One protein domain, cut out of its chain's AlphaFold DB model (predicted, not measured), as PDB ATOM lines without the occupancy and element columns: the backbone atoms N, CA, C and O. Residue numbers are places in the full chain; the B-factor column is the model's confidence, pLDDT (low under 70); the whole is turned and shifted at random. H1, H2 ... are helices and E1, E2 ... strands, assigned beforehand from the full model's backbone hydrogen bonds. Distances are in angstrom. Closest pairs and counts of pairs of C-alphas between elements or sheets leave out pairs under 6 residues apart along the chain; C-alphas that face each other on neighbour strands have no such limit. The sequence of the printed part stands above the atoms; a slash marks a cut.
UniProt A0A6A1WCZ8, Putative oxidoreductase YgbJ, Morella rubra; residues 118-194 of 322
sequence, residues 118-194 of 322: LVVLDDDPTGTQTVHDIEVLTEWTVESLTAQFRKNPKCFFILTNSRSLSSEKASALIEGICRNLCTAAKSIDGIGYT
ATOM      1  N   LEU A 118      45.893  38.771 -20.117       83.94
ATOM      2  CA  LEU A 118      45.288  39.850 -20.898       83.94
ATOM      3  C   LEU A 118      46.244  40.300 -22.017       83.94
ATOM      4  O   LEU A 118      47.438  40.507 -21.789       83.94
ATOM      5  N   VAL A 119      45.720  40.475 -23.228       88.06
ATOM      6  CA  VAL A 119      46.465  41.034 -24.361       88.06
ATOM      7  C   VAL A 119      45.720  42.259 -24.865       88.06
ATOM      8  O   VAL A 119      44.595  42.143 -25.341       88.06
ATOM      9  N   VAL A 120      46.348  43.427 -24.756       87.38
ATOM     10  CA  VAL A 120      45.761  44.697 -25.197       87.38
ATOM     11  C   VAL A 120      46.293  45.038 -26.584       87.38
ATOM     12  O   VAL A 120      47.505  45.083 -26.789       87.38
ATOM     13  N   LEU A 121      45.399  45.280 -27.542       88.56
ATOM     14  CA  LEU A 121      45.759  45.778 -28.871       88.56
ATOM     15  C   LEU A 121      45.574  47.297 -28.881       88.56
ATOM     16  O   LEU A 121      44.442  47.771 -28.901       88.56
ATOM     17  N   ASP A 122      46.674  48.048 -28.846       86.00
ATOM     18  CA  ASP A 122      46.635  49.514 -28.821       86.00
ATOM     19  C   ASP A 122      46.713  50.072 -30.251       86.00
ATOM     20  O   ASP A 122      47.576  49.666 -31.043       86.00
ATOM     21  N   ASP A 123      45.799  50.972 -30.614       83.06
ATOM     22  CA  ASP A 123      45.704  51.542 -31.962       83.06
ATOM     23  C   ASP A 123      46.682  52.704 -32.194       83.06
ATOM     24  O   ASP A 123      46.949  53.042 -33.350       83.06
ATOM     25  N   ASP A 124      47.259  53.266 -31.126       81.44
ATOM     26  CA  ASP A 124      48.085  54.477 -31.144       81.44
ATOM     27  C   ASP A 124      48.968  54.582 -29.883       81.44
ATOM     28  O   ASP A 124      48.498  54.330 -28.779       81.44
ATOM     29  N   PRO A 125      50.236  55.027 -29.977       74.75
ATOM     30  CA  PRO A 125      51.160  55.062 -28.836       74.75
ATOM     31  C   PRO A 125      50.748  55.935 -27.637       74.75
ATOM     32  O   PRO A 125      51.483  55.951 -26.648       74.75
ATOM     33  N   THR A 126      49.644  56.688 -27.678       71.88
ATOM     34  CA  THR A 126      49.181  57.461 -26.512       71.88
ATOM     35  C   THR A 126      48.548  56.590 -25.422       71.88
ATOM     36  O   THR A 126      48.726  56.914 -24.249       71.88
ATOM     37  N   GLY A 127      47.902  55.463 -25.758       65.94
ATOM     38  CA  GLY A 127      47.287  54.562 -24.772       65.94
ATOM     39  C   GLY A 127      48.327  53.986 -23.807       65.94
ATOM     40  O   GLY A 127      48.241  54.187 -22.591       65.94
ATOM     41  N   THR A 128      49.392  53.397 -24.361       68.88
ATOM     42  CA  THR A 128      50.554  52.872 -23.611       68.88
ATOM     43  C   THR A 128      51.236  53.856 -22.646       68.88
ATOM     44  O   THR A 128      51.938  53.411 -21.743       68.88
ATOM     45  N   GLN A 129      51.042  55.174 -22.780       71.19
ATOM     46  CA  GLN A 129      51.648  56.178 -21.884       71.19
ATOM     47  C   GLN A 129      50.888  56.348 -20.558       71.19
ATOM     48  O   GLN A 129      51.391  56.999 -19.645       71.19
ATOM     49  N   THR A 130      49.682  55.784 -20.448       69.88
ATOM     50  CA  THR A 130      48.837  55.868 -19.241       69.88
ATOM     51  C   THR A 130      49.064  54.716 -18.255       69.88
ATOM     52  O   THR A 130      48.570  54.761 -17.130       69.88
ATOM     53  N   VAL A 131      49.841  53.704 -18.653       76.81
ATOM     54  CA  VAL A 131      50.131  52.485 -17.885       76.81
ATOM     55  C   VAL A 131      51.607  52.417 -17.478       76.81
ATOM     56  O   VAL A 131      52.467  53.045 -18.091       76.81
ATOM     57  N   HIS A 132      51.910  51.656 -16.424       81.88
ATOM     58  CA  HIS A 132      53.268  51.455 -15.905       81.88
ATOM     59  C   HIS A 132      53.558  49.964 -15.681       81.88
ATOM     60  O   HIS A 132      52.634  49.154 -15.618       81.88
ATOM     61  N   ASP A 133      54.845  49.611 -15.601       85.38
ATOM     62  CA  ASP A 133      55.354  48.252 -15.339       85.38
ATOM     63  C   ASP A 133      54.750  47.141 -16.222       85.38
ATOM     64  O   ASP A 133      54.573  45.996 -15.800       85.38
ATOM     65  N   ILE A 134      54.474  47.475 -17.486       86.69
ATOM     66  CA  ILE A 134      53.899  46.566 -18.477       86.69
ATOM     67  C   ILE A 134      54.744  46.503 -19.750       86.69
ATOM     68  O   ILE A 134      55.303  47.502 -20.204       86.69
ATOM     69  N   GLU A 135      54.847  45.314 -20.341       91.75
ATOM     70  CA  GLU A 135      55.595  45.131 -21.584       91.75
ATOM     71  C   GLU A 135      54.742  45.518 -22.799       91.75
ATOM     72  O   GLU A 135      53.599  45.079 -22.947       91.75
ATOM     73  N   VAL A 136      55.331  46.329 -23.681       92.62
ATOM     74  CA  VAL A 136      54.740  46.779 -24.944       92.62
ATOM     75  C   VAL A 136      55.519  46.146 -26.093       92.62
ATOM     76  O   VAL A 136      56.706  46.417 -26.275       92.62
ATOM     77  N   LEU A 137      54.854  45.309 -26.883       94.06
ATOM     78  CA  LEU A 137      55.414  44.717 -28.089       94.06
ATOM     79  C   LEU A 137      55.132  45.607 -29.302       94.06
ATOM     80  O   LEU A 137      53.986  45.949 -29.583       94.06
ATOM     81  N   THR A 138      56.176  45.927 -30.063       92.81
ATOM     82  CA  THR A 138      56.079  46.611 -31.368       92.81
ATOM     83  C   THR A 138      56.132  45.635 -32.550       92.81
ATOM     84  O   THR A 138      56.195  46.052 -33.703       92.81
ATOM     85  N   GLU A 139      56.150  44.331 -32.270       92.94
ATOM     86  CA  GLU A 139      56.124  43.239 -33.241       92.94
ATOM     87  C   GLU A 139      55.301  42.062 -32.697       92.94
ATOM     88  O   GLU A 139      55.208  41.848 -31.491       92.94
ATOM     89  N   TRP A 140      54.693  41.290 -33.595       94.12
ATOM     90  CA  TRP A 140      53.731  40.230 -33.262       94.12
ATOM     91  C   TRP A 140      53.983  38.961 -34.090       94.12
ATOM     92  O   TRP A 140      53.060  38.320 -34.597       94.12
ATOM     93  N   THR A 141      55.256  38.604 -34.267       95.88
ATOM     94  CA  THR A 141      55.658  37.295 -34.806       95.88
ATOM     95  C   THR A 141      55.246  36.182 -33.838       95.88
ATOM     96  O   THR A 141      55.090  36.413 -32.636       95.88
ATOM     97  N   VAL A 142      55.062  34.955 -34.336       92.94
ATOM     98  CA  VAL A 142      54.704  33.819 -33.468       92.94
ATOM     99  C   VAL A 142      55.816  33.573 -32.446       92.94
ATOM    100  O   VAL A 142      55.537  33.288 -31.286       92.94
ATOM    101  N   GLU A 143      57.071  33.752 -32.847       95.69
ATOM    102  CA  GLU A 143      58.267  33.602 -32.026       95.69
ATOM    103  C   GLU A 143      58.283  34.591 -30.853       95.69
ATOM    104  O   GLU A 143      58.434  34.166 -29.704       95.69
ATOM    105  N   SER A 144      58.076  35.886 -31.118       95.56
ATOM    106  CA  SER A 144      58.118  36.935 -30.092       95.56
ATOM    107  C   SER A 144      56.910  36.864 -29.156       95.56
ATOM    108  O   SER A 144      57.070  36.985 -27.943       95.56
ATOM    109  N   LEU A 145      55.719  36.537 -29.674       93.56
ATOM    110  CA  LEU A 145      54.535  36.269 -28.846       93.56
ATOM    111  C   LEU A 145      54.714  35.020 -27.967       93.56
ATOM    112  O   LEU A 145      54.347  35.027 -26.796       93.56
ATOM    113  N   THR A 146      55.337  33.961 -28.489       92.44
ATOM    114  CA  THR A 146      55.649  32.753 -27.706       92.44
ATOM    115  C   THR A 146      56.687  33.054 -26.621       92.44
ATOM    116  O   THR A 146      56.566  32.583 -25.490       92.44
ATOM    117  N   ALA A 147      57.710  33.857 -26.930       93.94
ATOM    118  CA  ALA A 147      58.673  34.325 -25.935       93.94
ATOM    119  C   ALA A 147      58.002  35.183 -24.849       93.94
ATOM    120  O   ALA A 147      58.345  35.039 -23.676       93.94
ATOM    121  N   GLN A 148      57.017  36.008 -25.221       93.88
ATOM    122  CA  GLN A 148      56.239  36.820 -24.290       93.88
ATOM    123  C   GLN A 148      55.391  35.959 -23.351       93.88
ATOM    124  O   GLN A 148      55.542  36.052 -22.136       93.88
ATOM    125  N   PHE A 149      54.562  35.064 -23.890       89.69
ATOM    126  CA  PHE A 149      53.729  34.161 -23.090       89.69
ATOM    127  C   PHE A 149      54.554  33.270 -22.138       89.69
ATOM    128  O   PHE A 149      54.128  33.021 -21.013       89.69
ATOM    129  N   ARG A 150      55.773  32.852 -22.519       91.12
ATOM    130  CA  ARG A 150      56.687  32.091 -21.636       91.12
ATOM    131  C   ARG A 150      57.145  32.846 -20.385       91.12
ATOM    132  O   ARG A 150      57.580  32.195 -19.438       91.12
ATOM    133  N   LYS A 151      57.041  34.180 -20.343       91.19
ATOM    134  CA  LYS A 151      57.281  34.974 -19.122       91.19
ATOM    135  C   LYS A 151      56.135  34.856 -18.107       91.19
ATOM    136  O   LYS A 151      56.264  35.372 -17.002       91.19
ATOM    137  N   ASN A 152      55.030  34.201 -18.479       87.06
ATOM    138  CA  ASN A 152      53.769  34.158 -17.738       87.06
ATOM    139  C   ASN A 152      53.244  35.563 -17.344       87.06
ATOM    140  O   ASN A 152      52.992  35.819 -16.163       87.06
ATOM    141  N   PRO A 153      53.126  36.511 -18.299       87.19
ATOM    142  CA  PRO A 153      52.665  37.862 -18.006       87.19
ATOM    143  C   PRO A 153      51.174  37.855 -17.647       87.19
ATOM    144  O   PRO A 153      50.371  37.179 -18.293       87.19
ATOM    145  N   LYS A 154      50.781  38.669 -16.659       84.06
ATOM    146  CA  LYS A 154      49.357  38.927 -16.380       84.06
ATOM    147  C   LYS A 154      48.703  39.738 -17.495       84.06
ATOM    148  O   LYS A 154      47.576  39.455 -17.881       84.06
ATOM    149  N   CYS A 155      49.426  40.724 -18.021       86.81
ATOM    150  CA  CYS A 155      48.999  41.553 -19.136       86.81
ATOM    151  C   CYS A 155      50.210  41.967 -19.983       86.81
ATOM    152  O   CYS A 155      51.307  42.129 -19.445       86.81
ATOM    153  N   PHE A 156      50.018  42.159 -21.287       90.31
ATOM    154  CA  PHE A 156      50.959  42.884 -22.147       90.31
ATOM    155  C   PHE A 156      50.224  43.605 -23.282       90.31
ATOM    156  O   PHE A 156      49.100  43.249 -23.640       90.31
ATOM    157  N   PHE A 157      50.866  44.628 -23.835       90.88
ATOM    158  CA  PHE A 157      50.335  45.437 -24.929       90.88
ATOM    159  C   PHE A 157      50.987  45.036 -26.256       90.88
ATOM    160  O   PHE A 157      52.172  44.704 -26.302       90.88
ATOM    161  N   ILE A 158      50.235  45.121 -27.349       91.88
ATOM    162  CA  ILE A 158      50.744  45.108 -28.721       91.88
ATOM    163  C   ILE A 158      50.404  46.464 -29.329       91.88
ATOM    164  O   ILE A 158      49.233  46.776 -29.544       91.88
ATOM    165  N   LEU A 159      51.426  47.270 -29.613       90.94
ATOM    166  CA  LEU A 159      51.248  48.558 -30.268       90.94
ATOM    167  C   LEU A 159      51.069  48.339 -31.773       90.94
ATOM    168  O   LEU A 159      52.030  48.104 -32.504       90.94
ATOM    169  N   THR A 160      49.823  48.415 -32.234       89.12
ATOM    170  CA  THR A 160      49.455  48.150 -33.633       89.12
ATOM    171  C   THR A 160      49.664  49.361 -34.543       89.12
ATOM    172  O   THR A 160      49.865  49.186 -35.745       89.12
ATOM    173  N   ASN A 161      49.601  50.579 -33.981       88.31
ATOM    174  CA  ASN A 161      49.579  51.851 -34.718       88.31
ATOM    175  C   ASN A 161      48.522  51.864 -35.850       88.31
ATOM    176  O   ASN A 161      48.726  52.424 -36.934       88.31
ATOM    177  N   SER A 162      47.410  51.159 -35.626       83.75
ATOM    178  CA  SER A 162      46.387  50.895 -36.634       83.75
ATOM    179  C   SER A 162      45.437  52.064 -36.875       83.75
ATOM    180  O   SER A 162      44.759  52.046 -37.903       83.75
ATOM    181  N   ARG A 163      45.431  53.097 -36.015       81.19
ATOM    182  CA  ARG A 163      44.509  54.242 -36.104       81.19
ATOM    183  C   ARG A 163      44.426  54.814 -37.520       81.19
ATOM    184  O   ARG A 163      43.354  54.886 -38.092       81.19
ATOM    185  N   SER A 164      45.564  55.142 -38.134       80.94
ATOM    186  CA  SER A 164      45.637  55.751 -39.480       80.94
ATOM    187  C   SER A 164      45.270  54.838 -40.668       80.94
ATOM    188  O   SER A 164      45.317  55.278 -41.821       80.94
ATOM    189  N   LEU A 165      44.936  53.567 -40.432       82.00
ATOM    190  CA  LEU A 165      44.614  52.608 -41.486       82.00
ATOM    191  C   LEU A 165      43.145  52.716 -41.925       82.00
ATOM    192  O   LEU A 165      42.265  53.092 -41.158       82.00
ATOM    193  N   SER A 166      42.857  52.322 -43.170       81.75
ATOM    194  CA  SER A 166      41.466  52.105 -43.587       81.75
ATOM    195  C   SER A 166      40.877  50.892 -42.860       81.75
ATOM    196  O   SER A 166      41.619  49.989 -42.463       81.75
ATOM    197  N   SER A 167      39.550  50.836 -42.735       76.38
ATOM    198  CA  SER A 167      38.837  49.758 -42.029       76.38
ATOM    199  C   SER A 167      39.255  48.355 -42.499       76.38
ATOM    200  O   SER A 167      39.475  47.456 -41.688       76.38
ATOM    201  N   GLU A 168      39.479  48.174 -43.804       81.62
ATOM    202  CA  GLU A 168      39.912  46.902 -44.395       81.62
ATOM    203  C   GLU A 168      41.342  46.534 -43.977       81.62
ATOM    204  O   GLU A 168      41.629  45.371 -43.692       81.62
ATOM    205  N   LYS A 169      42.244  47.523 -43.921       85.12
ATOM    206  CA  LYS A 169      43.644  47.332 -43.515       85.12
ATOM    207  C   LYS A 169      43.769  47.091 -42.013       85.12
ATOM    208  O   LYS A 169      44.525  46.207 -41.622       85.12
ATOM    209  N   ALA A 170      43.025  47.835 -41.194       82.31
ATOM    210  CA  ALA A 170      42.955  47.627 -39.749       82.31
ATOM    211  C   ALA A 170      42.393  46.231 -39.426       82.31
ATOM    212  O   ALA A 170      43.017  45.479 -38.680       82.31
ATOM    213  N   SER A 171      41.296  45.835 -40.082       80.50
ATOM    214  CA  SER A 171      40.717  44.490 -39.952       80.50
ATOM    215  C   SER A 171      41.728  43.400 -40.318       80.50
ATOM    216  O   SER A 171      41.969  42.497 -39.524       80.50
ATOM    217  N   ALA A 172      42.380  43.500 -41.483       85.25
ATOM    218  CA  ALA A 172      43.363  42.511 -41.930       85.25
ATOM    219  C   ALA A 172      44.605  42.428 -41.015       85.25
ATOM    220  O   ALA A 172      45.172  41.347 -40.838       85.25
ATOM    221  N   LEU A 173      45.020  43.554 -40.425       87.81
ATOM    222  CA  LEU A 173      46.101  43.611 -39.440       87.81
ATOM    223  C   LEU A 173      45.714  42.875 -38.151       87.81
ATOM    224  O   LEU A 173      46.450  41.986 -37.722       87.81
ATOM    225  N   ILE A 174      44.554  43.194 -37.571       86.19
ATOM    226  CA  ILE A 174      44.073  42.568 -36.331       86.19
ATOM    227  C   ILE A 174      43.792  41.071 -36.562       86.19
ATOM    228  O   ILE A 174      44.248  40.251 -35.770       86.19
ATOM    229  N   GLU A 175      43.190  40.675 -37.692       83.19
ATOM    230  CA  GLU A 175      43.042  39.261 -38.094       83.19
ATOM    231  C   GLU A 175      44.399  38.522 -38.120       83.19
ATOM    232  O   GLU A 175      44.501  37.356 -37.726       83.19
ATOM    233  N   GLY A 176      45.460  39.191 -38.587       89.06
ATOM    234  CA  GLY A 176      46.828  38.670 -38.584       89.06
ATOM    235  C   GLY A 176      47.417  38.525 -37.178       89.06
ATOM    236  O   GLY A 176      47.975  37.473 -36.858       89.06
ATOM    237  N   ILE A 177      47.251  39.542 -36.328       90.00
ATOM    238  CA  ILE A 177      47.698  39.530 -34.927       90.00
ATOM    239  C   ILE A 177      46.994  38.403 -34.155       90.00
ATOM    240  O   ILE A 177      47.664  37.576 -33.537       90.00
ATOM    241  N   CYS A 178      45.666  38.294 -34.258       85.38
ATOM    242  CA  CYS A 178      44.869  37.249 -33.612       85.38
ATOM    243  C   CYS A 178      45.283  35.834 -34.045       85.38
ATOM    244  O   CYS A 178      45.369  34.927 -33.214       85.38
ATOM    245  N   ARG A 179      45.607  35.633 -35.331       85.69
ATOM    246  CA  ARG A 179      46.115  34.349 -35.842       85.69
ATOM    247  C   ARG A 179      47.467  33.984 -35.227       85.69
ATOM    248  O   ARG A 179      47.675  32.827 -34.846       85.69
ATOM    249  N   ASN A 180      48.370  34.955 -35.100       91.44
ATOM    250  CA  ASN A 180      49.689  34.736 -34.511       91.44
ATOM    251  C   ASN A 180      49.596  34.497 -32.995       91.44
ATOM    252  O   ASN A 180      50.231  33.567 -32.504       91.44
ATOM    253  N   LEU A 181      48.742  35.239 -32.280       88.62
ATOM    254  CA  LEU A 181      48.436  35.025 -30.859       88.62
ATOM    255  C   LEU A 181      47.879  33.624 -30.598       88.62
ATOM    256  O   LEU A 181      48.401  32.908 -29.749       88.62
ATOM    257  N   CYS A 182      46.889  33.189 -31.381       82.94
ATOM    258  CA  CYS A 182      46.315  31.846 -31.290       82.94
ATOM    259  C   CYS A 182      47.356  30.744 -31.559       82.94
ATOM    260  O   CYS A 182      47.354  29.708 -30.895       82.94
ATOM    261  N   THR A 183      48.278  30.972 -32.499       85.56
ATOM    262  CA  THR A 183      49.371  30.031 -32.801       85.56
ATOM    263  C   THR A 183      50.401  29.979 -31.669       85.56
ATOM    264  O   THR A 183      50.804  28.892 -31.257       85.56
ATOM    265  N   ALA A 184      50.790  31.136 -31.126       88.31
ATOM    266  CA  ALA A 184      51.737  31.245 -30.022       88.31
ATOM    267  C   ALA A 184      51.181  30.641 -28.722       88.31
ATOM    268  O   ALA A 184      51.861  29.828 -28.097       88.31
ATOM    269  N   ALA A 185      49.928  30.950 -28.364       83.25
ATOM    270  CA  ALA A 185      49.249  30.386 -27.197       83.25
ATOM    271  C   ALA A 185      49.153  28.852 -27.282       83.25
ATOM    272  O   ALA A 185      49.539  28.165 -26.345       83.25
ATOM    273  N   LYS A 186      48.769  28.292 -28.440       81.12
ATOM    274  CA  LYS A 186      48.740  26.830 -28.671       81.12
ATOM    275  C   LYS A 186      50.106  26.144 -28.577       81.12
ATOM    276  O   LYS A 186      50.150  24.926 -28.437       81.12
ATOM    277  N   SER A 187      51.210  26.886 -28.683       79.88
ATOM    278  CA  SER A 187      52.567  26.339 -28.538       79.88
ATOM    279  C   SER A 187      53.043  26.246 -27.079       79.88
ATOM    280  O   SER A 187      54.158  25.786 -26.822       79.88
ATOM    281  N   ILE A 188      52.213  26.692 -26.130       76.38
ATOM    282  CA  ILE A 188      52.481  26.700 -24.692       76.38
ATOM    283  C   ILE A 188      51.302  26.022 -23.991       76.38
ATOM    284  O   ILE A 188      50.199  26.564 -23.937       76.38
ATOM    285  N   ASP A 189      51.537  24.828 -23.444       60.75
ATOM    286  CA  ASP A 189      50.516  24.090 -22.698       60.75
ATOM    287  C   ASP A 189      49.936  24.953 -21.562       60.75
ATOM    288  O   ASP A 189      50.659  25.392 -20.667       60.75
ATOM    289  N   GLY A 190      48.616  25.168 -21.591       54.53
ATOM    290  CA  GLY A 190      47.859  25.823 -20.517       54.53
ATOM    291  C   GLY A 190      47.318  27.232 -20.797       54.53
ATOM    292  O   GLY A 190      46.576  27.737 -19.957       54.53
ATOM    293  N   ILE A 191      47.611  27.861 -21.943       52.25
ATOM    294  CA  ILE A 191      47.124  29.225 -22.250       52.25
ATOM    295  C   ILE A 191      45.893  29.193 -23.172       52.25
ATOM    296  O   ILE A 191      45.994  28.910 -24.366       52.25
ATOM    297  N   GLY A 192      44.722  29.534 -22.621       48.41
ATOM    298  CA  GLY A 192      43.512  29.867 -23.387       48.41
ATOM    299  C   GLY A 192      43.445  31.367 -23.710       48.41
ATOM    300  O   GLY A 192      43.832  32.181 -22.874       48.41
ATOM    301  N   TYR A 193      42.963  31.733 -24.905       48.31
ATOM    302  CA  TYR A 193      42.989  33.109 -25.432       48.31
ATOM    303  C   TYR A 193      41.616  33.589 -25.946       48.31
ATOM    304  O   TYR A 193      40.949  32.849 -26.670       48.31
ATOM    305  N   THR A 194      41.274  34.848 -25.641       46.97
ATOM    306  CA  THR A 194      40.059  35.621 -26.005       46.97
ATOM    307  C   THR A 194      40.347  37.123 -25.785       46.97
ATOM    308  O   THR A 194      41.047  37.422 -24.822       46.97
TER     309      THR A 194
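What this domain is: This is residues 118 to 194 of the 322 residues of the protein "Putative oxidoreductase YgbJ" of Morella rubra (UniProt A0A6A1WCZ8). A small sheet of three parallel strands sits between the long helix H3, which passes over it on one side, and the one-turn helix H1 on the other. H2 packs crosswise on residues 180 to 185 of H3, and residues 187 to 194 fold back from the end of H3; the helices are set loosely round the sheet, each only grazing it. The printed part has 77 residues, with three named helices and three named strands in the order E1 H1 E2 H2 E3 H3; the sheet runs E1 E3 E2, and the class is mixed, helices and strands. The whole is compact, with a radius of gyration of the C-alphas of 12.4 A, and spans 36 by 29 by 19 A.

How they stand to each other: In the sheet the inner strand is E3, residues 155 to 159, and the edge strands are E1, residues 118 to 122, and E2, residues 135 to 137. E1 and E3 are parallel at 21 degrees; N 158 and O 120 are within hydrogen-bond range at 2.8 A, and N 122 and O 158 at 2.9 A. E3 and E2 are parallel at 34 degrees, with N 137 and O 157 at 2.8 A. E2, H2 (residues 142 to 149) and E3 form a strand-helix-strand unit, two parallel neighbour strands with a helix between them along the chain, with a right-handed crossover. E1, H1 (residues 127 to 130) and E2 form a split unit, with E3 between its strands in the sheet, also with a right-handed crossover. H1 only grazes the sheet with residues 127 to 128; the closest C-alphas of H1 and E3 are those of Thr 128 and Phe 157, 7.6 A apart. H2 only grazes it with residues 144 to 149. H3, residues 167 to 186, is only just on the sheet, with 5 pairs of C-alphas within 10 A, and only grazes it with residues 174 to 181. H3 touches H2 with residues 180 to 185 alone, at a steep tilt of 65 degrees, the same way; their closest C-alphas, of Thr 146 and Ala 184, are 4.8 A apart. H1 is apart from H2 and from H3. In H2 and H3 every O i to N i+4 pair is within hydrogen-bond range; H1 is too short for such a pair, and its 1 pair of O i and N i+3 is within range.

Where its parts are: E1 begins at C-alpha 118, (45.288, 39.850, -20.898), and is 12.6 A long. H1 measures 5.9 A, E2 6.5 A, H2 10.4 A and E3 13.3 A. H3 is 28.3 A long, from C-alpha 167 at (38.837, 49.758, -42.029) to C-alpha 186 at (48.740, 26.830, -28.671).

The domain as a whole: The two C-alphas farthest apart are those of Ser 164 and Asp 189, 36.2 A. The printed part has no cut and no long link; the link from E3 to H3 is short, and the others are tight. The mean pLDDT of the printed part is 83.1, with residues 127 to 128, 130 and 189 to 194 under 70.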